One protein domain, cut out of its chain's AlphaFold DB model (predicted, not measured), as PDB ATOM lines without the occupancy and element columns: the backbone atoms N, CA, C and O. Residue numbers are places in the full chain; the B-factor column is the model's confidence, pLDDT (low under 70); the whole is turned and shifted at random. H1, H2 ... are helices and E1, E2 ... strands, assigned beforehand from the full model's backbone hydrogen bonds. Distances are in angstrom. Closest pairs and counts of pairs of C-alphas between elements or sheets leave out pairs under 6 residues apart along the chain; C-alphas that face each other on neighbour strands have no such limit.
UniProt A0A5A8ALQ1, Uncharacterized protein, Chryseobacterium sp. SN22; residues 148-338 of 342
ATOM      1  N   TYR A 148     251.409 302.858 294.342       93.81
ATOM      2  CA  TYR A 148     251.647 302.048 293.161       93.81
ATOM      3  C   TYR A 148     251.828 300.558 293.508       93.81
ATOM      4  O   TYR A 148     251.165 299.692 292.938       93.81
ATOM      5  N   LEU A 149     252.667 300.246 294.500       92.19
ATOM      6  CA  LEU A 149     252.895 298.872 294.954       92.19
ATOM      7  C   LEU A 149     251.662 298.264 295.644       92.19
ATOM      8  O   LEU A 149     251.356 297.091 295.429       92.19
ATOM      9  N   GLU A 150     250.929 299.050 296.437       91.06
ATOM     10  CA  GLU A 150     249.682 298.605 297.080       91.06
ATOM     11  C   GLU A 150     248.620 298.185 296.046       91.06
ATOM     12  O   GLU A 150     247.955 297.159 296.236       91.06
ATOM     13  N   ASN A 151     248.532 298.905 294.920       89.94
ATOM     14  CA  ASN A 151     247.611 298.615 293.815       89.94
ATOM     15  C   ASN A 151     247.990 297.366 293.005       89.94
ATOM     16  O   ASN A 151     247.107 296.659 292.519       89.94
ATOM     17  N   ARG A 152     249.287 297.060 292.859       89.75
ATOM     18  CA  ARG A 152     249.748 295.854 292.140       89.75
ATOM     19  C   ARG A 152     249.405 294.568 292.888       89.75
ATOM     20  O   ARG A 152     249.185 293.533 292.261       89.75
ATOM     21  N   HIS A 153     249.322 294.649 294.217       89.94
ATOM     22  CA  HIS A 153     249.157 293.518 295.127       89.94
ATOM     23  C   HIS A 153     250.267 292.458 295.011       89.94
ATOM     24  O   HIS A 153     251.035 292.412 294.056       89.94
ATOM     25  N   THR A 154     250.353 291.566 295.997       94.00
ATOM     26  CA  THR A 154     251.397 290.530 296.056       94.00
ATOM     27  C   THR A 154     250.799 289.138 295.923       94.00
ATOM     28  O   THR A 154     249.746 288.864 296.506       94.00
ATOM     29  N   ILE A 155     251.496 288.259 295.196       96.31
ATOM     30  CA  ILE A 155     251.263 286.811 295.179       96.31
ATOM     31  C   ILE A 155     252.486 286.060 295.726       96.31
ATOM     32  O   ILE A 155     253.620 286.394 295.408       96.31
ATOM     33  N   SER A 156     252.288 285.031 296.549       95.81
ATOM     34  CA  SER A 156     253.390 284.201 297.052       95.81
ATOM     35  C   SER A 156     252.970 282.748 297.177       95.81
ATOM     36  O   SER A 156     251.930 282.450 297.754       95.81
ATOM     37  N   ALA A 157     253.810 281.836 296.690       95.31
ATOM     38  CA  ALA A 157     253.647 280.411 296.943       95.31
ATOM     39  C   ALA A 157     254.139 280.055 298.351       95.31
ATOM     40  O   ALA A 157     255.113 280.625 298.850       95.31
ATOM     41  N   GLU A 158     253.467 279.097 298.976       91.31
ATOM     42  CA  GLU A 158     253.725 278.590 300.319       91.31
ATOM     43  C   GLU A 158     253.600 277.052 300.318       91.31
ATOM     44  O   GLU A 158     253.047 276.440 299.400       91.31
ATOM     45  N   ASN A 159     254.098 276.383 301.361       86.88
ATOM     46  CA  ASN A 159     254.137 274.912 301.383       86.88
ATOM     47  C   ASN A 159     252.748 274.259 301.260       86.88
ATOM     48  O   ASN A 159     252.607 273.217 300.625       86.88
ATOM     49  N   LEU A 160     251.723 274.856 301.874       92.50
ATOM     50  CA  LEU A 160     250.358 274.310 301.915       92.50
ATOM     51  C   LEU A 160     249.385 275.035 300.977       92.50
ATOM     52  O   LEU A 160     248.207 274.672 300.907       92.50
ATOM     53  N   GLY A 161     249.853 276.065 300.276       96.06
ATOM     54  CA  GLY A 161     248.988 276.940 299.513       96.06
ATOM     55  C   GLY A 161     249.712 278.121 298.894       96.06
ATOM     56  O   GLY A 161     250.904 278.078 298.621       96.06
ATOM     57  N   PHE A 162     248.983 279.204 298.702       96.38
ATOM     58  CA  PHE A 162     249.531 280.477 298.267       96.38
ATOM     59  C   PHE A 162     248.731 281.616 298.883       96.38
ATOM     60  O   PHE A 162     247.585 281.428 299.290       96.38
ATOM     61  N   SER A 163     249.316 282.801 298.929       95.19
ATOM     62  CA  SER A 163     248.631 284.026 299.319       95.19
ATOM     63  C   SER A 163     248.527 284.985 298.141       95.19
ATOM     64  O   SER A 163     249.448 285.098 297.335       95.19
ATOM     65  N   TYR A 164     247.390 285.670 298.028       93.75
ATOM     66  CA  TYR A 164     247.176 286.743 297.061       93.75
ATOM     67  C   TYR A 164     246.339 287.859 297.687       93.75
ATOM     68  O   TYR A 164     245.316 287.584 298.314       93.75
ATOM     69  N   LYS A 165     246.791 289.113 297.553       90.38
ATOM     70  CA  LYS A 165     246.216 290.283 298.258       90.38
ATOM     71  C   LYS A 165     246.097 290.076 299.781       90.38
ATOM     72  O   LYS A 165     245.139 290.521 300.403       90.38
ATOM     73  N   GLY A 166     247.035 289.337 300.377       89.06
ATOM     74  CA  GLY A 166     247.007 288.986 301.803       89.06
ATOM     75  C   GLY A 166     245.996 287.896 302.194       89.06
ATOM     76  O   GLY A 166     245.910 287.555 303.371       89.06
ATOM     77  N   ILE A 167     245.255 287.321 301.242       90.69
ATOM     78  CA  ILE A 167     244.324 286.209 301.476       90.69
ATOM     79  C   ILE A 167     245.030 284.892 301.155       90.69
ATOM     80  O   ILE A 167     245.575 284.743 300.063       90.69
ATOM     81  N   SER A 168     245.001 283.934 302.083       93.19
ATOM     82  CA  SER A 168     245.590 282.602 301.902       93.19
ATOM     83  C   SER A 168     244.607 281.607 301.276       93.19
ATOM     84  O   SER A 168     243.443 281.527 301.669       93.19
ATOM     85  N   TYR A 169     245.115 280.783 300.367       93.06
ATOM     86  CA  TYR A 169     244.400 279.743 299.628       93.06
ATOM     87  C   TYR A 169     245.155 278.428 299.746       93.06
ATOM     88  O   TYR A 169     246.376 278.423 299.620       93.06
ATOM     89  N   ARG A 170     244.467 277.305 299.962       94.94
ATOM     90  CA  ARG A 170     245.138 275.998 300.050       94.94
ATOM     91  C   ARG A 170     245.229 275.332 298.685       94.94
ATOM     92  O   ARG A 170     244.300 275.408 297.886       94.94
ATOM     93  N   TRP A 171     246.309 274.591 298.448       95.56
ATOM     94  CA  TRP A 171     246.505 273.886 297.177       95.56
ATOM     95  C   TRP A 171     245.401 272.874 296.863       95.56
ATOM     96  O   TRP A 171     244.974 272.762 295.720       95.56
ATOM     97  N   ASN A 172     244.893 272.178 297.882       93.69
ATOM     98  CA  ASN A 172     243.823 271.189 297.732       93.69
ATOM     99  C   ASN A 172     242.438 271.798 297.450       93.69
ATOM    100  O   ASN A 172     241.484 271.063 297.212       93.69
ATOM    101  N   GLU A 173     242.308 273.123 297.500       93.06
ATOM    102  CA  GLU A 173     241.084 273.833 297.136       93.06
ATOM    103  C   GLU A 173     241.081 274.225 295.656       93.06
ATOM    104  O   GLU A 173     240.016 274.511 295.103       93.06
ATOM    105  N   VAL A 174     242.258 274.228 295.020       94.56
ATOM    106  CA  VAL A 174     242.436 274.570 293.611       94.56
ATOM    107  C   VAL A 174     242.048 273.378 292.748       94.56
ATOM    108  O   VAL A 174     242.669 272.318 292.793       94.56
ATOM    109  N   LYS A 175     241.047 273.599 291.904       94.69
ATOM    110  CA  LYS A 175     240.556 272.651 290.908       94.69
ATOM    111  C   LYS A 175     241.438 272.641 289.662       94.69
ATOM    112  O   LYS A 175     241.726 271.577 289.123       94.69
ATOM    113  N   ASN A 176     241.814 273.819 289.164       95.00
ATOM    114  CA  ASN A 176     242.617 273.968 287.952       95.00
ATOM    115  C   ASN A 176     243.284 275.349 287.901       95.00
ATOM    116  O   ASN A 176     242.887 276.270 288.612       95.00
ATOM    117  N   MET A 177     244.263 275.502 287.010       96.38
ATOM    118  CA  MET A 177     244.867 276.785 286.671       96.38
ATOM    119  C   MET A 177     245.075 276.887 285.164       96.38
ATOM    120  O   MET A 177     245.432 275.897 284.525       96.38
ATOM    121  N   HIS A 178     244.887 278.074 284.595       96.06
ATOM    122  CA  HIS A 178     245.159 278.326 283.182       96.06
ATOM    123  C   HIS A 178     245.462 279.801 282.920       96.06
ATOM    124  O   HIS A 178     245.056 280.682 283.674       96.06
ATOM    125  N   PHE A 179     246.184 280.080 281.837       96.25
ATOM    126  CA  PHE A 179     246.474 281.451 281.430       96.25
ATOM    127  C   PHE A 179     245.384 282.007 280.515       96.25
ATOM    128  O   PHE A 179     244.800 281.275 279.713       96.25
ATOM    129  N   HIS A 180     245.138 283.312 280.602       94.25
ATOM    130  CA  HIS A 180     244.121 283.996 279.812       94.25
ATOM    131  C   HIS A 180     244.632 285.325 279.246       94.25
ATOM    132  O   HIS A 180     245.561 285.924 279.786       94.25
ATOM    133  N   SER A 181     244.003 285.778 278.153       92.44
ATOM    134  CA  SER A 181     244.332 287.017 277.436       92.44
ATOM    135  C   SER A 181     245.809 287.078 277.013       92.44
ATOM    136  O   SER A 181     246.642 287.726 277.644       92.44
ATOM    137  N   PHE A 182     246.156 286.324 275.964       92.25
ATOM    138  CA  PHE A 182     247.511 286.319 275.412       92.25
ATOM    139  C   PHE A 182     247.753 287.562 274.554       92.25
ATOM    140  O   PHE A 182     247.082 287.761 273.540       92.25
ATOM    141  N   ASP A 183     248.744 288.360 274.931       88.12
ATOM    142  CA  ASP A 183     249.239 289.467 274.130       88.12
ATOM    143  C   ASP A 183     250.253 288.939 273.107       88.12
ATOM    144  O   ASP A 183     251.357 288.518 273.458       88.12
ATOM    145  N   GLN A 184     249.878 288.957 271.828       88.44
ATOM    146  CA  GLN A 184     250.733 288.465 270.745       88.44
ATOM    147  C   GLN A 184     251.964 289.349 270.500       88.44
ATOM    148  O   GLN A 184     252.982 288.848 270.026       88.44
ATOM    149  N   PHE A 185     251.887 290.644 270.817       82.69
ATOM    150  CA  PHE A 185     252.983 291.588 270.614       82.69
ATOM    151  C   PHE A 185     254.042 291.448 271.704       82.69
ATOM    152  O   PHE A 185     255.238 291.464 271.414       82.69
ATOM    153  N   GLN A 186     253.606 291.289 272.954       82.44
ATOM    154  CA  GLN A 186     254.497 291.134 274.105       82.44
ATOM    155  C   GLN A 186     254.866 289.666 274.374       82.44
ATOM    156  O   GLN A 186     255.865 289.382 275.032       82.44
ATOM    157  N   GLY A 187     254.100 288.711 273.843       87.00
ATOM    158  CA  GLY A 187     254.323 287.283 274.057       87.00
ATOM    159  C   GLY A 187     254.095 286.855 275.510       87.00
ATOM    160  O   GLY A 187     254.782 285.940 275.990       87.00
ATOM    161  N   ILE A 188     253.171 287.525 276.204       90.75
ATOM    162  CA  ILE A 188     252.822 287.305 277.614       90.75
ATOM    163  C   ILE A 188     251.318 287.085 277.773       90.75
ATOM    164  O   ILE A 188     250.523 287.554 276.964       90.75
ATOM    165  N   TYR A 189     250.923 286.377 278.827       94.12
ATOM    166  CA  TYR A 189     249.523 286.315 279.240       94.12
ATOM    167  C   TYR A 189     249.251 287.393 280.281       94.12
ATOM    168  O   TYR A 189     250.053 287.564 281.194       94.12
ATOM    169  N   ARG A 190     248.116 288.086 280.161       92.44
ATOM    170  CA  ARG A 190     247.724 289.153 281.095       92.44
ATOM    171  C   ARG A 190     247.232 288.619 282.436       92.44
ATOM    172  O   ARG A 190     247.337 289.303 283.443       92.44
ATOM    173  N   PHE A 191     246.694 287.399 282.456       94.06
ATOM    174  CA  PHE A 191     246.134 286.814 283.670       94.06
ATOM    175  C   PHE A 191     246.509 285.343 283.823       94.06
ATOM    176  O   PHE A 191     246.460 284.564 282.866       94.06
ATOM    177  N   LEU A 192     246.793 284.952 285.063       96.50
ATOM    178  CA  LEU A 192     246.647 283.585 285.540       96.50
ATOM    179  C   LEU A 192     245.277 283.456 286.213       96.50
ATOM    180  O   LEU A 192     244.977 284.182 287.162       96.50
ATOM    181  N   ILE A 193     244.457 282.524 285.736       95.44
ATOM    182  CA  ILE A 193     243.167 282.187 286.337       95.44
ATOM    183  C   ILE A 193     243.342 280.931 287.188       95.44
ATOM    184  O   ILE A 193     243.824 279.905 286.702       95.44
ATOM    185  N   ILE A 194     242.933 281.019 288.452       95.25
ATOM    186  CA  ILE A 194     242.917 279.913 289.410       95.25
ATOM    187  C   ILE A 194     241.457 279.562 289.701       95.25
ATOM    188  O   ILE A 194     240.712 280.389 290.217       95.25
ATOM    189  N   GLU A 195     241.050 278.342 289.357       94.38
ATOM    190  CA  GLU A 195     239.706 277.820 289.618       94.38
ATOM    191  C   GLU A 195     239.683 277.048 290.934       94.38
ATOM    192  O   GLU A 195     240.562 276.219 291.184       94.38
ATOM    193  N   PHE A 196     238.638 277.235 291.733       93.56
ATOM    194  CA  PHE A 196     238.441 276.504 292.982       93.56
ATOM    195  C   PHE A 196     237.358 275.430 292.858       93.56
ATOM    196  O   PHE A 196     236.445 275.512 292.039       93.56
ATOM    197  N   HIS A 197     237.436 274.401 293.705       91.06
ATOM    198  CA  HIS A 197     236.390 273.376 293.801       91.06
ATOM    199  C   HIS A 197     235.062 273.915 294.353       91.06
ATOM    200  O   HIS A 197     234.009 273.326 294.118       91.06
ATOM    201  N   GLN A 198     235.116 275.000 295.127       87.81
ATOM    202  CA  GLN A 198     233.972 275.635 295.773       87.81
ATOM    203  C   GLN A 198     234.112 277.151 295.674       87.81
ATOM    204  O   GLN A 198     235.229 277.669 295.676       87.81
ATOM    205  N   LYS A 199     232.974 277.854 295.652       82.81
ATOM    206  CA  LYS A 199     232.943 279.318 295.715       82.81
ATOM    207  C   LYS A 199     233.665 279.822 296.967       82.81
ATOM    208  O   LYS A 199     233.476 279.235 298.037       82.81
ATOM    209  N   LYS A 200     234.412 280.928 296.879       73.75
ATOM    210  CA  LYS A 200     234.913 281.615 298.084       73.75
ATOM    211  C   LYS A 200     234.343 283.019 298.217       73.75
ATOM    212  O   LYS A 200     234.168 283.755 297.253       73.75
ATOM    213  N   SER A 201     234.089 283.397 299.463       65.06
ATOM    214  CA  SER A 201     233.740 284.758 299.860       65.06
ATOM    215  C   SER A 201     234.960 285.683 299.789       65.06
ATOM    216  O   SER A 201     236.047 285.281 300.199       65.06
ATOM    217  N   GLY A 202     234.771 286.933 299.351       61.50
ATOM    218  CA  GLY A 202     235.839 287.946 299.299       61.50
ATOM    219  C   GLY A 202     236.669 287.937 298.009       61.50
ATOM    220  O   GLY A 202     237.781 288.455 297.986       61.50
ATOM    221  N   HIS A 203     236.151 287.328 296.943       60.59
ATOM    222  CA  HIS A 203     236.785 287.304 295.630       60.59
ATOM    223  C   HIS A 203     236.477 288.554 294.795       60.59
ATOM    224  O   HIS A 203     235.408 289.144 294.908       60.59
ATOM    225  N   HIS A 204     237.417 288.926 293.921       58.47
ATOM    226  CA  HIS A 204     237.311 290.076 293.011       58.47
ATOM    227  C   HIS A 204     237.229 289.663 291.528       58.47
ATOM    228  O   HIS A 204     237.499 290.474 290.646       58.47
ATOM    229  N   GLY A 205     236.922 288.393 291.244       60.47
ATOM    230  CA  GLY A 205     236.689 287.904 289.885       60.47
ATOM    231  C   GLY A 205     235.219 288.052 289.467       60.47
ATOM    232  O   GLY A 205     234.349 288.123 290.332       60.47
ATOM    233  N   PRO A 206     234.910 288.054 288.155       60.78
ATOM    234  CA  PRO A 206     233.533 288.012 287.652       60.78
ATOM    235  C   PRO A 206     232.766 286.746 288.068       60.78
ATOM    236  O   PRO A 206     231.539 286.754 288.051       60.78
ATOM    237  N   ASN A 207     233.476 285.674 288.443       71.50
ATOM    238  CA  ASN A 207     232.899 284.411 288.895       71.50
ATOM    239  C   ASN A 207     233.348 284.090 290.330       71.50
ATOM    240  O   ASN A 207     234.538 284.156 290.640       71.50
ATOM    241  N   ASP A 208     232.405 283.682 291.186       75.75
ATOM    242  CA  ASP A 208     232.632 283.388 292.615       75.75
ATOM    243  C   ASP A 208     233.569 282.191 292.889       75.75
ATOM    244  O   ASP A 208     233.864 281.887 294.044       75.75
ATOM    245  N   ASP A 209     233.979 281.451 291.859       84.19
ATOM    246  CA  ASP A 209     234.847 280.271 291.929       84.19
ATOM    247  C   ASP A 209     236.195 280.469 291.215       84.19
ATOM    248  O   ASP A 209     236.975 279.519 291.103       84.19
ATOM    249  N   GLN A 210     236.489 281.686 290.748       90.31
ATOM    250  CA  GLN A 210     237.712 282.006 290.017       90.31
ATOM    251  C   GLN A 210     238.457 283.185 290.632       90.31
ATOM    252  O   GLN A 210     237.890 284.240 290.920       90.31
ATOM    253  N   LEU A 211     239.774 283.031 290.746       92.69
ATOM    254  CA  LEU A 211     240.687 284.110 291.082       92.69
ATOM    255  C   LEU A 211     241.506 284.521 289.859       92.69
ATOM    256  O   LEU A 211     242.174 283.694 289.243       92.69
ATOM    257  N   TYR A 212     241.478 285.818 289.560       93.06
ATOM    258  CA  TYR A 212     242.263 286.439 288.499       93.06
ATOM    259  C   TYR A 212     243.498 287.082 289.116       93.06
ATOM    260  O   TYR A 212     243.389 288.042 289.879       93.06
ATOM    261  N   VAL A 213     244.666 286.542 288.784       94.31
ATOM    262  CA  VAL A 213     245.959 287.096 289.182       94.31
ATOM    263  C   VAL A 213     246.559 287.783 287.957       94.31
ATOM    264  O   VAL A 213     246.916 287.089 286.999       94.31
ATOM    265  N   PRO A 214     246.646 289.122 287.940       93.00
ATOM    266  CA  PRO A 214     247.256 289.835 286.835       93.00
ATOM    267  C   PRO A 214     248.771 289.628 286.809       93.00
ATOM    268  O   PRO A 214     249.411 289.465 287.852       93.00
ATOM    269  N   GLU A 215     249.334 289.682 285.612       92.94
ATOM    270  CA  GLU A 215     250.759 289.542 285.319       92.94
ATOM    271  C   GLU A 215     251.643 290.583 286.016       92.94
ATOM    272  O   GLU A 215     252.783 290.294 286.359       92.94
ATOM    273  N   HIS A 216     251.109 291.775 286.281       90.81
ATOM    274  CA  HIS A 216     251.821 292.843 286.983       90.81
ATOM    275  C   HIS A 216     251.805 292.700 288.515       90.81
ATOM    276  O   HIS A 216     252.358 293.560 289.207       90.81
ATOM    277  N   SER A 217     251.204 291.635 289.064       93.88
ATOM    278  CA  SER A 217     251.255 291.367 290.508       93.88
ATOM    279  C   SER A 217     252.705 291.267 290.984       93.88
ATOM    280  O   SER A 217     253.556 290.659 290.335       93.88
ATOM    281  N   ILE A 218     253.001 291.822 292.155       94.44
ATOM    282  CA  ILE A 218     254.317 291.682 292.779       94.44
ATOM    283  C   ILE A 218     254.561 290.188 293.045       94.44
ATOM    284  O   ILE A 218     253.707 289.524 293.639       94.44
ATOM    285  N   ARG A 219     255.730 289.680 292.619       96.25
ATOM    286  CA  ARG A 219     256.166 288.268 292.690       96.25
ATOM    287  C   ARG A 219     255.421 287.305 291.762       96.25
ATOM    288  O   ARG A 219     255.481 286.092 291.975       96.25
ATOM    289  N   PHE A 220     254.769 287.800 290.711       96.81
ATOM    290  CA  PHE A 220     254.105 286.953 289.720       96.81
ATOM    291  C   PHE A 220     255.065 285.936 289.084       96.81
ATOM    292  O   PHE A 220     254.801 284.733 289.094       96.81
ATOM    293  N   GLY A 221     256.227 286.373 288.616       96.69
ATOM    294  CA  GLY A 221     257.238 285.530 287.993       96.69
ATOM    295  C   GLY A 221     257.873 284.569 288.984       96.69
ATOM    296  O   GLY A 221     258.103 283.410 288.647       96.69
ATOM    297  N   ASN A 222     258.056 284.989 290.240       96.19
ATOM    298  CA  ASN A 222     258.485 284.103 291.326       96.19
ATOM    299  C   ASN A 222     257.451 282.999 291.606       96.19
ATOM    300  O   ASN A 222     257.810 281.836 291.802       96.19
ATOM    301  N   PHE A 223     256.163 283.339 291.569       97.31
ATOM    302  CA  PHE A 223     255.075 282.379 291.703       97.31
ATOM    303  C   PHE A 223     255.033 281.391 290.527       97.31
ATOM    304  O   PHE A 223     254.944 280.178 290.729       97.31
ATOM    305  N   LEU A 224     255.178 281.876 289.292       97.19
ATOM    306  CA  LEU A 224     255.247 281.011 288.111       97.19
ATOM    307  C   LEU A 224     256.512 280.151 288.094       97.19
ATOM    308  O   LEU A 224     256.448 278.985 287.706       97.19
ATOM    309  N   GLN A 225     257.640 280.676 288.571       96.19
ATOM    310  CA  GLN A 225     258.861 279.909 288.771       96.19
ATOM    311  C   GLN A 225     258.599 278.745 289.729       96.19
ATOM    312  O   GLN A 225     258.906 277.605 289.383       96.19
ATOM    313  N   PHE A 226     257.966 278.995 290.881       95.56
ATOM    314  CA  PHE A 226     257.586 277.940 291.823       95.56
ATOM    315  C   PHE A 226     256.742 276.847 291.151       95.56
ATOM    316  O   PHE A 226     257.064 275.667 291.293       95.56
ATOM    317  N   LEU A 227     255.718 277.219 290.373       95.06
ATOM    318  CA  LEU A 227     254.877 276.268 289.629       95.06
ATOM    319  C   LEU A 227     255.650 275.513 288.534       95.06
ATOM    320  O   LEU A 227     255.377 274.342 288.269       95.06
ATOM    321  N   SER A 228     256.621 276.166 287.894       94.31
ATOM    322  CA  SER A 228     257.450 275.576 286.835       94.31
ATOM    323  C   SER A 228     258.441 274.526 287.349       94.31
ATOM    324  O   SER A 228     258.875 273.663 286.580       94.31
ATOM    325  N   LEU A 229     258.797 274.600 288.635       93.19
ATOM    326  CA  LEU A 229     259.697 273.666 289.313       93.19
ATOM    327  C   LEU A 229     258.962 272.454 289.903       93.19
ATOM    328  O   LEU A 229     259.616 271.522 290.367       93.19
ATOM    329  N   GLN A 230     257.625 272.441 289.879       91.31
ATOM    330  CA  GLN A 230     256.853 271.305 290.379       91.31
ATOM    331  C   GLN A 230     256.973 270.093 289.441       91.31
ATOM    332  O   GLN A 230     256.980 270.268 288.216       91.31
ATOM    333  N   PRO A 231     257.027 268.863 289.988       89.00
ATOM    334  CA  PRO A 231     257.036 267.646 289.186       89.00
ATOM    335  C   PRO A 231     255.808 267.541 288.279       89.00
ATOM    336  O   PRO A 231     254.711 267.977 288.634       89.00
ATOM    337  N   TYR A 232     255.985 266.923 287.111       84.00
ATOM    338  CA  TYR A 232     254.912 266.735 286.131       84.00
ATOM    339  C   TYR A 232     253.788 265.819 286.645       84.00
ATOM    340  O   TYR A 232     252.637 265.979 286.274       84.00
ATOM    341  N   ASP A 233     254.111 264.880 287.523       85.38
ATOM    342  CA  ASP A 233     253.191 263.960 288.194       85.38
ATOM    343  C   ASP A 233     252.878 264.386 289.642       85.38
ATOM    344  O   ASP A 233     252.292 263.630 290.417       85.38
ATOM    345  N   GLY A 234     253.273 265.606 290.017       86.75
ATOM    346  CA  GLY A 234     253.091 266.143 291.357       86.75
ATOM    347  C   GLY A 234     251.669 266.649 291.634       86.75
ATOM    348  O   GLY A 234     250.889 266.900 290.716       86.75
ATOM    349  N   PRO A 235     251.336 266.904 292.913       85.06
ATOM    350  CA  PRO A 235     250.015 267.392 293.328       85.06
ATOM    351  C   PRO A 235     249.669 268.795 292.802       85.06
ATOM    352  O   PRO A 235     248.513 269.200 292.865       85.06
ATOM    353  N   LEU A 236     250.655 269.535 292.285       88.88
ATOM    354  CA  LEU A 236     250.495 270.861 291.674       88.88
ATOM    355  C   LEU A 236     250.562 270.809 290.139       88.88
ATOM    356  O   LEU A 236     250.872 271.799 289.467       88.88
ATOM    357  N   TYR A 237     250.297 269.637 289.562       90.38
ATOM    358  CA  TYR A 237     250.122 269.503 288.129       90.38
ATOM    359  C   TYR A 237     248.698 269.887 287.711       90.38
ATOM    360  O   TYR A 237     247.744 269.153 287.952       90.38
ATOM    361  N   TYR A 238     248.569 271.017 287.014       91.94
ATOM    362  CA  TYR A 238     247.310 271.455 286.410       91.94
ATOM    363  C   TYR A 238     247.405 271.381 284.886       91.94
ATOM    364  O   TYR A 238     248.292 271.988 284.283       91.94
ATOM    365  N   SER A 239     246.491 270.640 284.252       88.88
ATOM    366  CA  SER A 239     246.495 270.417 282.799       88.88
ATOM    367  C   SER A 239     246.163 271.672 281.988       88.88
ATOM    368  O   SER A 239     246.480 271.723 280.805       88.88
ATOM    369  N   GLY A 240     245.530 272.676 282.604       92.38
ATOM    370  CA  GLY A 240     245.240 273.964 281.964       92.38
ATOM    371  C   GLY A 240     246.454 274.893 281.837       92.38
ATOM    372  O   GLY A 240     246.398 275.880 281.102       92.38
ATOM    373  N   LEU A 241     247.562 274.596 282.523       94.12
ATOM    374  CA  LEU A 241     248.758 275.427 282.471       94.12
ATOM    375  C   LEU A 241     249.567 275.145 281.203       94.12
ATOM    376  O   LEU A 241     250.060 274.037 280.991       94.12
ATOM    377  N   ASN A 242     249.788 276.188 280.399       93.38
ATOM    378  CA  ASN A 242     250.731 276.137 279.288       93.38
ATOM    379  C   ASN A 242     252.160 275.948 279.834       93.38
ATOM    380  O   ASN A 242     252.757 276.871 280.398       93.38
ATOM    381  N   ARG A 243     252.701 274.736 279.681       91.06
ATOM    382  CA  ARG A 243     254.009 274.356 280.232       91.06
ATOM    383  C   ARG A 243     255.173 275.031 279.522       91.06
ATOM    384  O   ARG A 243     256.130 275.404 280.195       91.06
ATOM    385  N   ASP A 244     255.073 275.254 278.217       93.12
ATOM    386  CA  ASP A 244     256.103 275.978 277.469       93.12
ATOM    387  C   ASP A 244     256.204 277.422 277.952       93.12
ATOM    388  O   ASP A 244     257.304 277.938 278.139       93.12
ATOM    389  N   TYR A 245     255.063 278.050 278.248       95.06
ATOM    390  CA  TYR A 245     255.044 279.377 278.851       95.06
ATOM    391  C   TYR A 245     255.653 279.379 280.261       95.06
ATOM    392  O   TYR A 245     256.559 280.167 280.523       95.06
ATOM    393  N   LEU A 246     255.234 278.462 281.142       94.50
ATOM    394  CA  LEU A 246     255.787 278.339 282.500       94.50
ATOM    395  C   LEU A 246     257.297 278.097 282.516       94.50
ATOM    396  O   LEU A 246     258.007 278.654 283.350       94.50
ATOM    397  N   ASN A 247     257.803 277.277 281.595       94.25
ATOM    398  CA  ASN A 247     259.225 276.954 281.514       94.25
ATOM    399  C   ASN A 247     260.100 278.194 281.282       94.25
ATOM    400  O   ASN A 247     261.261 278.193 281.685       94.25
ATOM    401  N   ARG A 248     259.546 279.271 280.707       95.06
ATOM    402  CA  ARG A 248     260.256 280.542 280.502       95.06
ATOM    403  C   ARG A 248     260.555 281.296 281.809       95.06
ATOM    404  O   ARG A 248     261.358 282.218 281.781       95.06
ATOM    405  N   PHE A 249     259.953 280.905 282.938       96.31
ATOM    406  CA  PHE A 249     260.155 281.529 284.258       96.31
ATOM    407  C   PHE A 249     261.159 280.778 285.151       96.31
ATOM    408  O   PHE A 249     261.447 281.220 286.260       96.31
ATOM    409  N   LYS A 250     261.709 279.642 284.697       95.25
ATOM    410  CA  LYS A 250     262.578 278.769 285.515       95.25
ATOM    411  C   LYS A 250     263.872 279.432 285.980       95.25
ATOM    412  O   LYS A 250     264.356 279.130 287.073       95.25
ATOM    413  N   HIS A 251     264.432 280.294 285.140       95.44
ATOM    414  CA  HIS A 251     265.778 280.833 285.290       95.44
ATOM    415  C   HIS A 251     265.725 282.364 285.337       95.44
ATOM    416  O   HIS A 251     265.990 283.000 284.320       95.44
ATOM    417  N   PRO A 252     265.336 282.961 286.479       96.69
ATOM    418  CA  PRO A 252     265.408 284.403 286.638       96.69
ATOM    419  C   PRO A 252     266.857 284.875 286.613       96.69
ATOM    420  O   PRO A 252     267.773 284.156 287.024       96.69
ATOM    421  N   GLU A 253     267.045 286.116 286.187       97.19
ATOM    422  CA  GLU A 253     268.349 286.770 286.137       97.19
ATOM    423  C   GLU A 253     268.384 287.988 287.065       97.19
ATOM    424  O   GLU A 253     267.351 288.559 287.439       97.19
ATOM    425  N   PHE A 254     269.591 288.375 287.476       98.00
ATOM    426  CA  PHE A 254     269.787 289.627 288.194       98.00
ATOM    427  C   PHE A 254     269.619 290.799 287.231       98.00
ATOM    428  O   PHE A 254     270.242 290.842 286.172       98.00
ATOM    429  N   CYS A 255     268.801 291.772 287.618       97.88
ATOM    430  CA  CYS A 255     268.619 292.988 286.845       97.88
ATOM    431  C   CYS A 255     269.881 293.858 286.904       97.88
ATOM    432  O   CYS A 255     270.358 294.188 287.988       97.88
ATOM    433  N   GLU A 256     270.394 294.295 285.754       97.25
ATOM    434  CA  GLU A 256     271.547 295.209 285.696       97.25
ATOM    435  C   GLU A 256     271.203 296.618 286.220       97.25
ATOM    436  O   GLU A 256     272.075 297.340 286.704       97.25
ATOM    437  N   ILE A 257     269.920 296.992 286.185       97.62
ATOM    438  CA  ILE A 257     269.427 298.279 286.680       97.62
ATOM    439  C   ILE A 257     269.337 298.243 288.208       97.62
ATOM    440  O   ILE A 257     270.152 298.871 288.874       97.62
ATOM    441  N   CYS A 258     268.416 297.472 288.792       97.56
ATOM    442  CA  CYS A 258     268.184 297.508 290.243       97.56
ATOM    443  C   CYS A 258     268.993 296.479 291.059       97.56
ATOM    444  O   CYS A 258     269.045 296.570 292.284       97.56
ATOM    445  N   GLY A 259     269.620 295.492 290.412       97.81
ATOM    446  CA  GLY A 259     270.437 294.472 291.077       97.81
ATOM    447  C   GLY A 259     269.668 293.295 291.674       97.81
ATOM    448  O   GLY A 259     270.296 292.393 292.226       97.81
ATOM    449  N   TYR A 260     268.338 293.270 291.581       98.06
ATOM    450  CA  TYR A 260     267.500 292.209 292.149       98.06
ATOM    451  C   TYR A 260     267.305 291.029 291.184       98.06
ATOM    452  O   TYR A 260     267.227 291.221 289.969       98.06
ATOM    453  N   LEU A 261     267.219 289.806 291.724       97.50
ATOM    454  CA  LEU A 261     266.940 288.562 290.989       97.50
ATOM    455  C   LEU A 261     265.456 288.490 290.611       97.50
ATOM    456  O   LEU A 261     264.682 287.732 291.194       97.50
ATOM    457  N   ALA A 262     265.061 289.351 289.681       97.19
ATOM    458  CA  ALA A 262     263.664 289.622 289.359       97.19
ATOM    459  C   ALA A 262     263.422 289.769 287.852       97.19
ATOM    460  O   ALA A 262     262.375 290.275 287.456       97.19
ATOM    461  N   VAL A 263     264.389 289.402 287.005       97.31
ATOM    462  CA  VAL A 263     264.207 289.447 285.551       97.31
ATOM    463  C   VAL A 263     263.503 288.181 285.089       97.31
ATOM    464  O   VAL A 263     264.060 287.087 285.178       97.31
ATOM    465  N   TYR A 264     262.301 288.354 284.549       95.44
ATOM    466  CA  TYR A 264     261.506 287.320 283.905       95.44
ATOM    467  C   TYR A 264     261.116 287.811 282.511       95.44
ATOM    468  O   TYR A 264     260.687 288.944 282.339       95.44
ATOM    469  N   LEU A 265     261.266 286.962 281.492       92.62
ATOM    470  CA  LEU A 265     260.882 287.300 280.111       92.62
ATOM    471  C   LEU A 265     261.516 288.603 279.570       92.62
ATOM    472  O   LEU A 265     260.874 289.334 278.823       92.62
ATOM    473  N   ASP A 266     262.783 288.858 279.913       91.81
ATOM    474  CA  ASP A 266     263.529 290.075 279.557       91.81
ATOM    475  C   ASP A 266     262.959 291.392 280.160       91.81
ATOM    476  O   ASP A 266     263.274 292.482 279.673       91.81
ATOM    477  N   GLU A 267     262.178 291.320 281.244       94.00
ATOM    478  CA  GLU A 267     261.691 292.472 282.019       94.00
ATOM    479  C   GLU A 267     261.870 292.232 283.524       94.00
ATOM    480  O   GLU A 267     261.755 291.107 284.008       94.00
ATOM    481  N   CYS A 268     262.214 293.274 284.279       96.06
ATOM    482  CA  CYS A 268     262.396 293.161 285.721       96.06
ATOM    483  C   CYS A 268     261.089 293.430 286.475       96.06
ATOM    484  O   CYS A 268     260.581 294.535 286.414       96.06
ATOM    485  N   GLU A 269     260.591 292.500 287.291       94.06
ATOM    486  CA  GLU A 269     259.365 292.732 288.083       94.06
ATOM    487  C   GLU A 269     259.531 293.774 289.201       94.06
ATOM    488  O   GLU A 269     258.537 294.300 289.711       94.06
ATOM    489  N   CYS A 270     260.780 294.052 289.586       93.56
ATOM    490  CA  CYS A 270     261.134 295.018 290.621       93.56
ATOM    491  C   CYS A 270     261.119 296.453 290.078       93.56
ATOM    492  O   CYS A 270     260.358 297.281 290.575       93.56
ATOM    493  N   CYS A 271     261.953 296.752 289.073       94.38
ATOM    494  CA  CYS A 271     262.058 298.100 288.503       94.38
ATOM    495  C   CYS A 271     261.266 298.305 287.214       94.38
ATOM    496  O   CYS A 271     261.289 299.408 286.685       94.38
ATOM    497  N   GLU A 272     260.622 297.262 286.689       92.62
ATOM    498  CA  GLU A 272     259.696 297.299 285.537       92.62
ATOM    499  C   GLU A 272     260.339 297.766 284.237       92.62
ATOM    500  O   GLU A 272     259.687 298.102 283.252       92.62
ATOM    501  N   ASN A 273     261.667 297.726 284.222       93.81
ATOM    502  CA  ASN A 273     262.451 298.034 283.056       93.81
ATOM    503  C   ASN A 273     262.764 296.764 282.277       93.81
ATOM    504  O   ASN A 273     263.115 295.713 282.833       93.81
ATOM    505  N   LYS A 274     262.686 296.902 280.958       92.75
ATOM    506  CA  LYS A 274     263.172 295.903 280.013       92.75
ATOM    507  C   LYS A 274     264.686 295.789 280.121       92.75
ATOM    508  O   LYS A 274     265.384 296.773 280.351       92.75
ATOM    509  N   THR A 275     265.206 294.587 279.913       92.69
ATOM    510  CA  THR A 275     266.654 294.391 279.806       92.69
ATOM    511  C   THR A 275     267.199 295.108 278.571       92.69
ATOM    512  O   THR A 275     266.479 295.319 277.590       92.69
ATOM    513  N   TRP A 276     268.505 295.394 278.563       89.81
ATOM    514  CA  TRP A 276     269.188 295.938 277.382       89.81
ATOM    515  C   TRP A 276     268.917 295.113 276.119       89.81
ATOM    516  O   TRP A 276     268.675 295.659 275.047       89.81
ATOM    517  N   LYS A 277     268.896 293.782 276.251       87.50
ATOM    518  CA  LYS A 277     268.593 292.858 275.154       87.50
ATOM    519  C   LYS A 277     267.199 293.108 274.562       87.50
ATOM    520  O   LYS A 277     267.050 293.128 273.341       87.50
ATOM    521  N   SER A 278     266.190 293.304 275.410       88.06
ATOM    522  CA  SER A 278     264.822 293.606 274.972       88.06
ATOM    523  C   SER A 278     264.706 295.016 274.389       88.06
ATOM    524  O   SER A 278     264.143 295.186 273.306       88.06
ATOM    525  N   TYR A 279     265.328 296.008 275.030       85.56
ATOM    526  CA  TYR A 279     265.390 297.387 274.544       85.56
ATOM    527  C   TYR A 279     266.039 297.492 273.151       85.56
ATOM    528  O   TYR A 279     265.445 298.039 272.222       85.56
ATOM    529  N   ASN A 280     267.214 296.886 272.964       82.75
ATOM    530  CA  ASN A 280     267.949 296.903 271.698       82.75
ATOM    531  C   ASN A 280     267.152 296.248 270.551       82.75
ATOM    532  O   ASN A 280     267.109 296.773 269.436       82.75
ATOM    533  N   LYS A 281     266.419 295.159 270.839       82.75
ATOM    534  CA  LYS A 281     265.513 294.523 269.867       82.75
ATOM    535  C   LYS A 281     264.404 295.472 269.394       82.75
ATOM    536  O   LYS A 281     264.020 295.413 268.226       82.75
ATOM    537  N   MET A 282     263.889 296.338 270.271       74.44
ATOM    538  CA  MET A 282     262.816 297.287 269.934       74.44
ATOM    539  C   MET A 282     263.295 298.428 269.032       74.44
ATOM    540  O   MET A 282     262.543 298.871 268.166       74.44
ATOM    541  N   ILE A 283     264.553 298.850 269.163       76.31
ATOM    542  CA  ILE A 283     265.120 299.991 268.419       76.31
ATOM    543  C   ILE A 283     265.666 299.584 267.031       76.31
ATOM    544  O   ILE A 283     266.231 300.394 266.305       76.31
ATOM    545  N   LYS A 284     265.397 298.350 266.579       62.16
ATOM    546  CA  LYS A 284     265.766 297.833 265.244       62.16
ATOM    547  C   LYS A 284     267.275 297.883 264.947       62.16
ATOM    548  O   LYS A 284     267.676 298.234 263.842       62.16
ATOM    549  N   GLY A 285     268.083 297.397 265.890       55.44
ATOM    550  CA  GLY A 285     269.415 296.869 265.574       55.44
ATOM    551  C   GLY A 285     270.552 297.880 265.626       55.44
ATOM    552  O   GLY A 285     271.306 298.016 264.666       55.44
ATOM    553  N   GLU A 286     270.733 298.526 266.771       56.75
ATOM    554  CA  GLU A 286     272.089 298.931 267.143       56.75
ATOM    555  C   GLU A 286     272.880 297.691 267.577       56.75
ATOM    556  O   GLU A 286     272.289 296.703 268.019       56.75
ATOM    557  N   ASP A 287     274.205 297.713 267.434       64.38
ATOM    558  CA  ASP A 287     275.063 296.595 267.830       64.38
ATOM    559  C   ASP A 287     274.774 296.205 269.294       64.38
ATOM    560  O   ASP A 287     274.960 297.005 270.208       64.38
ATOM    561  N   LEU A 288     274.298 294.974 269.535       64.31
ATOM    562  CA  LEU A 288     274.081 294.442 270.892       64.31
ATOM    563  C   LEU A 288     275.365 294.495 271.736       64.31
ATOM    564  O   LEU A 288     275.294 294.439 272.967       64.31
ATOM    565  N   HIS A 289     276.521 294.594 271.076       68.38
ATOM    566  CA  HIS A 289     277.839 294.726 271.673       68.38
ATOM    567  C   HIS A 289     278.286 296.179 271.895       68.38
ATOM    568  O   HIS A 289     279.398 296.374 272.393       68.38
ATOM    569  N   ASP A 290     277.444 297.178 271.610       81.75
ATOM    570  CA  ASP A 290     277.702 298.576 271.962       81.75
ATOM    571  C   ASP A 290     277.662 298.747 273.488       81.75
ATOM    572  O   ASP A 290     276.616 298.903 274.131       81.75
ATOM    573  N   ARG A 291     278.848 298.632 274.089       85.06
ATOM    574  CA  ARG A 291     279.032 298.681 275.539       85.06
ATOM    575  C   ARG A 291     278.731 300.058 276.108       85.06
ATOM    576  O   ARG A 291     278.276 300.126 277.245       85.06
ATOM    577  N   GLU A 292     279.003 301.113 275.351       88.50
ATOM    578  CA  GLU A 292     278.818 302.489 275.802       88.50
ATOM    579  C   GLU A 292     277.327 302.791 275.916       88.50
ATOM    580  O   GLU A 292     276.847 303.094 277.008       88.50
ATOM    581  N   LYS A 293     276.555 302.524 274.857       87.31
ATOM    582  CA  LYS A 293     275.099 302.729 274.888       87.31
ATOM    583  C   LYS A 293     274.392 301.856 275.909       87.31
ATOM    584  O   LYS A 293     273.463 302.309 276.578       87.31
ATOM    585  N   LYS A 294     274.840 300.606 276.073       91.62
ATOM    586  CA  LYS A 294     274.332 299.737 277.138       91.62
ATOM    587  C   LYS A 294     274.556 300.367 278.514       91.62
ATOM    588  O   LYS A 294     273.640 300.368 279.336       91.62
ATOM    589  N   GLN A 295     275.763 300.869 278.780       92.88
ATOM    590  CA  GLN A 295     276.082 301.507 280.058       92.88
ATOM    591  C   GLN A 295     275.255 302.771 280.276       92.88
ATOM    592  O   GLN A 295     274.699 302.930 281.358       92.88
ATOM    593  N   GLU A 296     275.111 303.626 279.263       91.56
ATOM    594  CA  GLU A 296     274.278 304.831 279.332       91.56
ATOM    595  C   GLU A 296     272.811 304.502 279.619       91.56
ATOM    596  O   GLU A 296     272.207 305.104 280.506       91.56
ATOM    597  N   HIS A 297     272.261 303.494 278.938       91.56
ATOM    598  CA  HIS A 297     270.911 302.999 279.183       91.56
ATOM    599  C   HIS A 297     270.742 302.516 280.628       91.56
ATOM    600  O   HIS A 297     269.834 302.955 281.326       91.56
ATOM    601  N   ILE A 298     271.630 301.639 281.110       95.19
ATOM    602  CA  ILE A 298     271.549 301.137 282.488       95.19
ATOM    603  C   ILE A 298     271.660 302.298 283.479       95.19
ATOM    604  O   ILE A 298     270.863 302.381 284.409       95.19
ATOM    605  N   LYS A 299     272.609 303.214 283.263       95.56
ATOM    606  CA  LYS A 299     272.840 304.388 284.108       95.56
ATOM    607  C   LYS A 299     271.591 305.265 284.222       95.56
ATOM    608  O   LYS A 299     271.201 305.628 285.329       95.56
ATOM    609  N   LEU A 300     270.937 305.552 283.097       93.56
ATOM    610  CA  LEU A 300     269.687 306.310 283.041       93.56
ATOM    611  C   LEU A 300     268.600 305.671 283.914       93.56
ATOM    612  O   LEU A 300     268.064 306.310 284.818       93.56
ATOM    613  N   TYR A 301     268.308 304.390 283.691       95.31
ATOM    614  CA  TYR A 301     267.235 303.712 284.418       95.31
ATOM    615  C   TYR A 301     267.576 303.434 285.885       95.31
ATOM    616  O   TYR A 301     266.677 303.309 286.713       95.31
ATOM    617  N   GLN A 302     268.862 303.398 286.239       97.19
ATOM    618  CA  GLN A 302     269.298 303.391 287.631       97.19
ATOM    619  C   GLN A 302     268.950 304.703 288.345       97.19
ATOM    620  O   GLN A 302     268.435 304.661 289.460       97.19
ATOM    621  N   ILE A 303     269.181 305.856 287.705       95.50
ATOM    622  CA  ILE A 303     268.798 307.165 288.257       95.50
ATOM    623  C   ILE A 303     267.278 307.234 288.449       95.50
ATOM    624  O   ILE A 303     266.825 307.610 289.531       95.50
ATOM    625  N   LEU A 304     266.499 306.824 287.440       93.31
ATOM    626  CA  LEU A 304     265.032 306.809 287.512       93.31
ATOM    627  C   LEU A 304     264.526 305.907 288.648       93.31
ATOM    628  O   LEU A 304     263.724 306.339 289.467       93.31
ATOM    629  N   TRP A 305     265.075 304.696 288.772       94.69
ATOM    630  CA  TRP A 305     264.736 303.765 289.852       94.69
ATOM    631  C   TRP A 305     264.969 304.341 291.257       94.69
ATOM    632  O   TRP A 305     264.175 304.102 292.166       94.69
ATOM    633  N   ILE A 306     266.056 305.093 291.453       94.56
ATOM    634  CA  ILE A 306     266.350 305.739 292.738       94.56
ATOM    635  C   ILE A 306     265.413 306.919 293.003       94.56
ATOM    636  O   ILE A 306     264.959 307.083 294.137       94.56
ATOM    637  N   ARG A 307     265.107 307.723 291.979       91.19
ATOM    638  CA  ARG A 307     264.187 308.865 292.100       91.19
ATOM    639  C   ARG A 307     262.765 308.441 292.436       91.19
ATOM    640  O   ARG A 307     262.119 309.127 293.219       91.19
ATOM    641  N   ASP A 308     262.342 307.292 291.921       91.69
ATOM    642  CA  ASP A 308     261.056 306.671 292.236       91.69
ATOM    643  C   ASP A 308     261.054 305.930 293.595       91.69
ATOM    644  O   ASP A 308     260.214 305.077 293.872       91.69
ATOM    645  N   GLU A 309     262.049 306.178 294.456       94.44
ATOM    646  CA  GLU A 309     262.209 305.522 295.763       94.44
ATOM    647  C   GLU A 309     262.255 303.982 295.684       94.44
ATOM    648  O   GLU A 309     262.085 303.286 296.688       94.44
ATOM    649  N   GLY A 310     262.508 303.416 294.501       94.38
ATOM    650  CA  GLY A 310     262.342 301.991 294.248       94.38
ATOM    651  C   GLY A 310     263.229 301.130 295.143       94.38
ATOM    652  O   GLY A 310     262.770 300.147 295.728       94.38
ATOM    653  N   GLU A 311     264.490 301.537 295.316       95.25
ATOM    654  CA  GLU A 311     265.436 300.851 296.200       95.25
ATOM    655  C   GLU A 311     264.963 300.847 297.659       95.25
ATOM    656  O   GLU A 311     265.118 299.837 298.343       95.25
ATOM    657  N   ILE A 312     264.362 301.945 298.125       95.44
ATOM    658  CA  ILE A 312     263.872 302.080 299.501       95.44
ATOM    659  C   ILE A 312     262.744 301.075 299.745       95.44
ATOM    660  O   ILE A 312     262.791 300.326 300.722       95.44
ATOM    661  N   TYR A 313     261.750 301.023 298.854       93.94
ATOM    662  CA  TYR A 313     260.618 300.108 299.021       93.94
ATOM    663  C   TYR A 313     261.017 298.645 298.840       93.94
ATOM    664  O   TYR A 313     260.572 297.803 299.621       93.94
ATOM    665  N   GLU A 314     261.881 298.315 297.879       94.12
ATOM    666  CA  GLU A 314     262.275 296.917 297.687       94.12
ATOM    667  C   GLU A 314     263.113 296.395 298.869       94.12
ATOM    668  O   GLU A 314     262.901 295.267 299.313       94.12
ATOM    669  N   GLN A 315     263.980 297.215 299.479       93.25
ATOM    670  CA  GLN A 315     264.689 296.829 300.709       93.25
ATOM    671  C   GLN A 315     263.745 296.547 301.889       93.25
ATOM    672  O   GLN A 315     264.058 295.718 302.754       93.25
ATOM    673  N   GLN A 316     262.601 297.234 301.941       93.00
ATOM    674  CA  GLN A 316     261.578 297.022 302.964       93.00
ATOM    675  C   GLN A 316     260.762 295.753 302.690       93.00
ATOM    676  O   GLN A 316     260.541 294.964 303.608       93.00
ATOM    677  N   GLN A 317     260.342 295.543 301.439       89.38
ATOM    678  CA  GLN A 317     259.486 294.420 301.045       89.38
ATOM    679  C   GLN A 317     260.249 293.095 300.931       89.38
ATOM    680  O   GLN A 317     259.703 292.047 301.270       89.38
ATOM    681  N   LYS A 318     261.518 293.141 300.501       92.12
ATOM    682  CA  LYS A 318     262.405 291.981 300.319       92.12
ATOM    683  C   LYS A 318     261.770 290.894 299.450       92.12
ATOM    684  O   LYS A 318     261.858 289.706 299.773       92.12
ATOM    685  N   ASN A 319     261.118 291.293 298.359       92.81
ATOM    686  CA  ASN A 319     260.465 290.352 297.454       92.81
ATOM    687  C   ASN A 319     261.496 289.500 296.708       92.81
ATOM    688  O   ASN A 319     261.228 288.332 296.418       92.81
ATOM    689  N   TYR A 320     262.670 290.077 296.425       95.12
ATOM    690  CA  TYR A 320     263.727 289.432 295.652       95.12
ATOM    691  C   TYR A 320     265.100 289.505 296.338       95.12
ATOM    692  O   TYR A 320     265.435 290.503 296.981       95.12
ATOM    693  N   PRO A 321     265.958 288.483 296.166       96.25
ATOM    694  CA  PRO A 321     267.367 288.570 296.537       96.25
ATOM    695  C   PRO A 321     268.100 289.642 295.719       96.25
ATOM    696  O   PRO A 321     267.901 289.739 294.506       96.25
ATOM    697  N   LYS A 322     268.999 290.397 296.358       97.31
ATOM    698  CA  LYS A 322     269.865 291.380 295.689       97.31
ATOM    699  C   LYS A 322     271.254 290.805 295.417       97.31
ATOM    700  O   LYS A 322     271.817 290.122 296.270       97.31
ATOM    701  N   ASN A 323     271.816 291.095 294.245       97.25
ATOM    702  CA  ASN A 323     273.196 290.754 293.913       97.25
ATOM    703  C   ASN A 323     274.164 291.597 294.771       97.25
ATOM    704  O   ASN A 323     274.157 292.823 294.631       97.25
ATOM    705  N   PRO A 324     275.021 290.987 295.613       95.88
ATOM    706  CA  PRO A 324     275.988 291.728 296.432       95.88
ATOM    707  C   PRO A 324     277.046 292.481 295.603       95.88
ATOM    708  O   PRO A 324     277.614 293.472 296.066       95.88
ATOM    709  N   GLU A 325     277.278 292.053 294.360       96.75
ATOM    710  CA  GLU A 325     278.222 292.685 293.434       96.75
ATOM    711  C   GLU A 325     277.576 293.748 292.537       96.75
ATOM    712  O   GLU A 325     278.248 294.314 291.675       96.75
ATOM    713  N   HIS A 326     276.283 294.043 292.714       97.00
ATOM    714  CA  HIS A 326     275.634 295.130 291.980       97.00
ATOM    715  C   HIS A 326     276.278 296.484 292.319       97.00
ATOM    716  O   HIS A 326     276.696 296.739 293.456       97.00
ATOM    717  N   ARG A 327     276.393 297.346 291.303       95.88
ATOM    718  CA  ARG A 327     276.991 298.681 291.395       95.88
ATOM    719  C   ARG A 327     276.137 299.686 290.627       95.88
ATOM    720  O   ARG A 327     275.624 299.385 289.547       95.88
ATOM    721  N   TRP A 328     276.042 300.891 291.174       96.50
ATOM    722  CA  TRP A 328     275.521 302.051 290.461       96.50
ATOM    723  C   TRP A 328     276.569 302.546 289.464       96.50
ATOM    724  O   TRP A 328     277.751 302.627 289.794       96.50
ATOM    725  N   LEU A 329     276.133 302.836 288.241       96.50
ATOM    726  CA  LEU A 329     276.976 303.318 287.148       96.50
ATOM    727  C   LEU A 329     277.019 304.848 287.062       96.50
ATOM    728  O   LEU A 329     277.818 305.374 286.294       96.50
ATOM    729  N   PHE A 330     276.157 305.549 287.804       95.00
ATOM    730  CA  PHE A 330     276.110 307.011 287.837       95.00
ATOM    731  C   PHE A 330     276.934 307.586 288.995       95.00
ATOM    732  O   PHE A 330     277.045 306.966 290.057       95.00
ATOM    733  N   THR A 331     277.462 308.798 288.814       94.44
ATOM    734  CA  THR A 331     278.037 309.604 289.902       94.44
ATOM    735  C   THR A 331     276.979 310.467 290.590       94.44
ATOM    736  O   THR A 331     275.882 310.690 290.074       94.44
ATOM    737  N   GLU A 332     277.302 310.995 291.772       92.94
ATOM    738  CA  GLU A 332     276.402 311.904 292.486       92.94
ATOM    739  C   GLU A 332     276.121 313.188 291.684       92.94
ATOM    740  O   GLU A 332     274.997 313.693 291.701       92.94
ATOM    741  N   GLU A 333     277.109 313.697 290.943       93.31
ATOM    742  CA  GLU A 333     276.933 314.837 290.041       93.31
ATOM    743  C   GLU A 333     275.946 314.518 288.917       93.31
ATOM    744  O   GLU A 333     275.056 315.322 288.650       93.31
ATOM    745  N   GLU A 334     276.053 313.341 288.296       92.62
ATOM    746  CA  GLU A 334     275.131 312.911 287.238       92.62
ATOM    747  C   GLU A 334     273.700 312.733 287.767       92.62
ATOM    748  O   GLU A 334     272.743 313.169 287.127       92.62
ATOM    749  N   TYR A 335     273.543 312.164 288.967       92.00
ATOM    750  CA  TYR A 335     272.240 312.032 289.624       92.00
ATOM    751  C   TYR A 335     271.572 313.392 289.880       92.00
ATOM    752  O   TYR A 335     270.363 313.549 289.666       92.00
ATOM    753  N   LYS A 336     272.353 314.386 290.326       90.25
ATOM    754  CA  LYS A 336     271.880 315.756 290.583       90.25
ATOM    755  C   LYS A 336     271.616 316.542 289.301       90.25
ATOM    756  O   LYS A 336     270.693 317.345 289.278       90.25
ATOM    757  N   ALA A 337     272.415 316.323 288.259       88.94
ATOM    758  CA  ALA A 337     272.279 317.003 286.975       88.94
ATOM    759  C   ALA A 337     271.098 316.485 286.143       88.94
ATOM    760  O   ALA A 337     270.664 317.167 285.215       88.94
ATOM    761  N   TYR A 338     270.579 315.292 286.451       83.38
ATOM    762  CA  TYR A 338     269.431 314.748 285.740       83.38
ATOM    763  C   TYR A 338     268.201 315.660 285.945       83.38
ATOM    764  O   TYR A 338     267.885 315.999 287.091       83.38
TER     765      TYR A 338
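This is residues 148 to 338 of the 342 residues of an uncharacterized protein of Chryseobacterium sp. SN22 (UniProt A0A5A8ALQ1). The model is an elongated body of two lobes, joined by a stretch of chain and by a small contact between H2 and E7. The first lobe holds two small three-stranded sheets, E1 to E3 and E4 to E6, with H2 along the edge strand E1 and the short H3 at one end of H2; the second lobe is E7 with much loop, a long helix H5 and the smaller H4, H6 and H7, with H7 at the far end. The printed part has 191 residues, with seven named helices and seven named strands in the order H1 E1 E2 E3 E4 E5 E6 H2 H3 E7 H4 H5 H6 H7. Both sheets are antiparallel, in the orders E1 E2 E3 and E4 E5 E6, and the class is mixed, helices and strands. The whole is compact, with a radius of gyration of the C-alphas of 18.5 A, and spans 58 by 34 by 30 A.

H1, residues 148 to 152, begins at C-alpha 148 at (251.647, 302.048, 293.161). E1 is residues 155 to 158, E2 residues 161 to 164 and E3 residues 167 to 170. E4, residues 174 to 183, is 25.5 A long from first to last C-alpha and begins at (242.436, 274.570, 293.611). E5, residues 188 to 196, is 23.7 A long, and E6, residues 210 to 214, is 12.7 A. H2, residues 220 to 228, is 12.2 A long, and H3 is residues 243 to 247. E7 is residues 261 to 264 and H4 residues 276 to 282. H5, residues 291 to 307, is 24.5 A long, and H6, residues 310 to 317, is 10.6 A. H7, residues 332 to 337, ends at C-alpha 337 at (272.279, 317.003, 286.975).

H1 is apart from the other helices and not on either sheet. E1 E2 E3 and E4 E5 E6 are meanders, each strand the antiparallel neighbour of the one before. In the hairpin E1 and E2, N 156 and O 163 are 2.9 A apart, within hydrogen-bond range; in the hairpin E2 and E3, N 169 and O 162 are at 2.8 A. E3 and E4 meet only through their link. In the hairpin E4 and E5, N 193 and O 178 are at 2.8 A; in the hairpin E5 and E6, N 192 and O 213 are at 2.9 A. H2 only grazes the sheet E1 E2 E3, with its residues 220 to 227; the closest C-alphas of E1 and H2, those of Ala 157 and Phe 223, are 5.8 A apart. H2 and H3 touch, the closest C-alphas being those of Ser 228 and Leu 246, 5.4 A. The closest C-alphas of H2 and E7, those of Gly 221 and Tyr 264, are 6.2 A apart. E7 pairs with no named strand, but residues 261 to 263 of it pair antiparallel with residues 253 to 254. H4 and H5 only just touch, with 3 pairs of C-alphas within 8 A, closest at Trp 276 and Lys 294, 6.4 A; they are about perpendicular at 78 degrees, and H5 touches with residues 294 to 298 alone. H5 and H6 are close but not clearly touching, their closest C-alphas, Trp 305 and Glu 311, being 7.0 A apart. H5 and H7 are also close but not clearly touching, with the C-alphas of Ile 303 and Tyr 335 at 6.1 A. In H1 to H7, every O i to N i+4 pair is within hydrogen-bond range.

The C-alphas of Gln 198 and Glu 333, the two farthest apart, are 58.4 A apart. The printed part has no cut. The long links are E5 to E6, H2 to H3, H3 to E7, E7 to H4 and H6 to H7. Residues 281 to 287, of which 281 and 282 belong to H4, stand free. The mean pLDDT of the printed part is 90.4, and residues 201 to 206 and 284 to 289 are under 70.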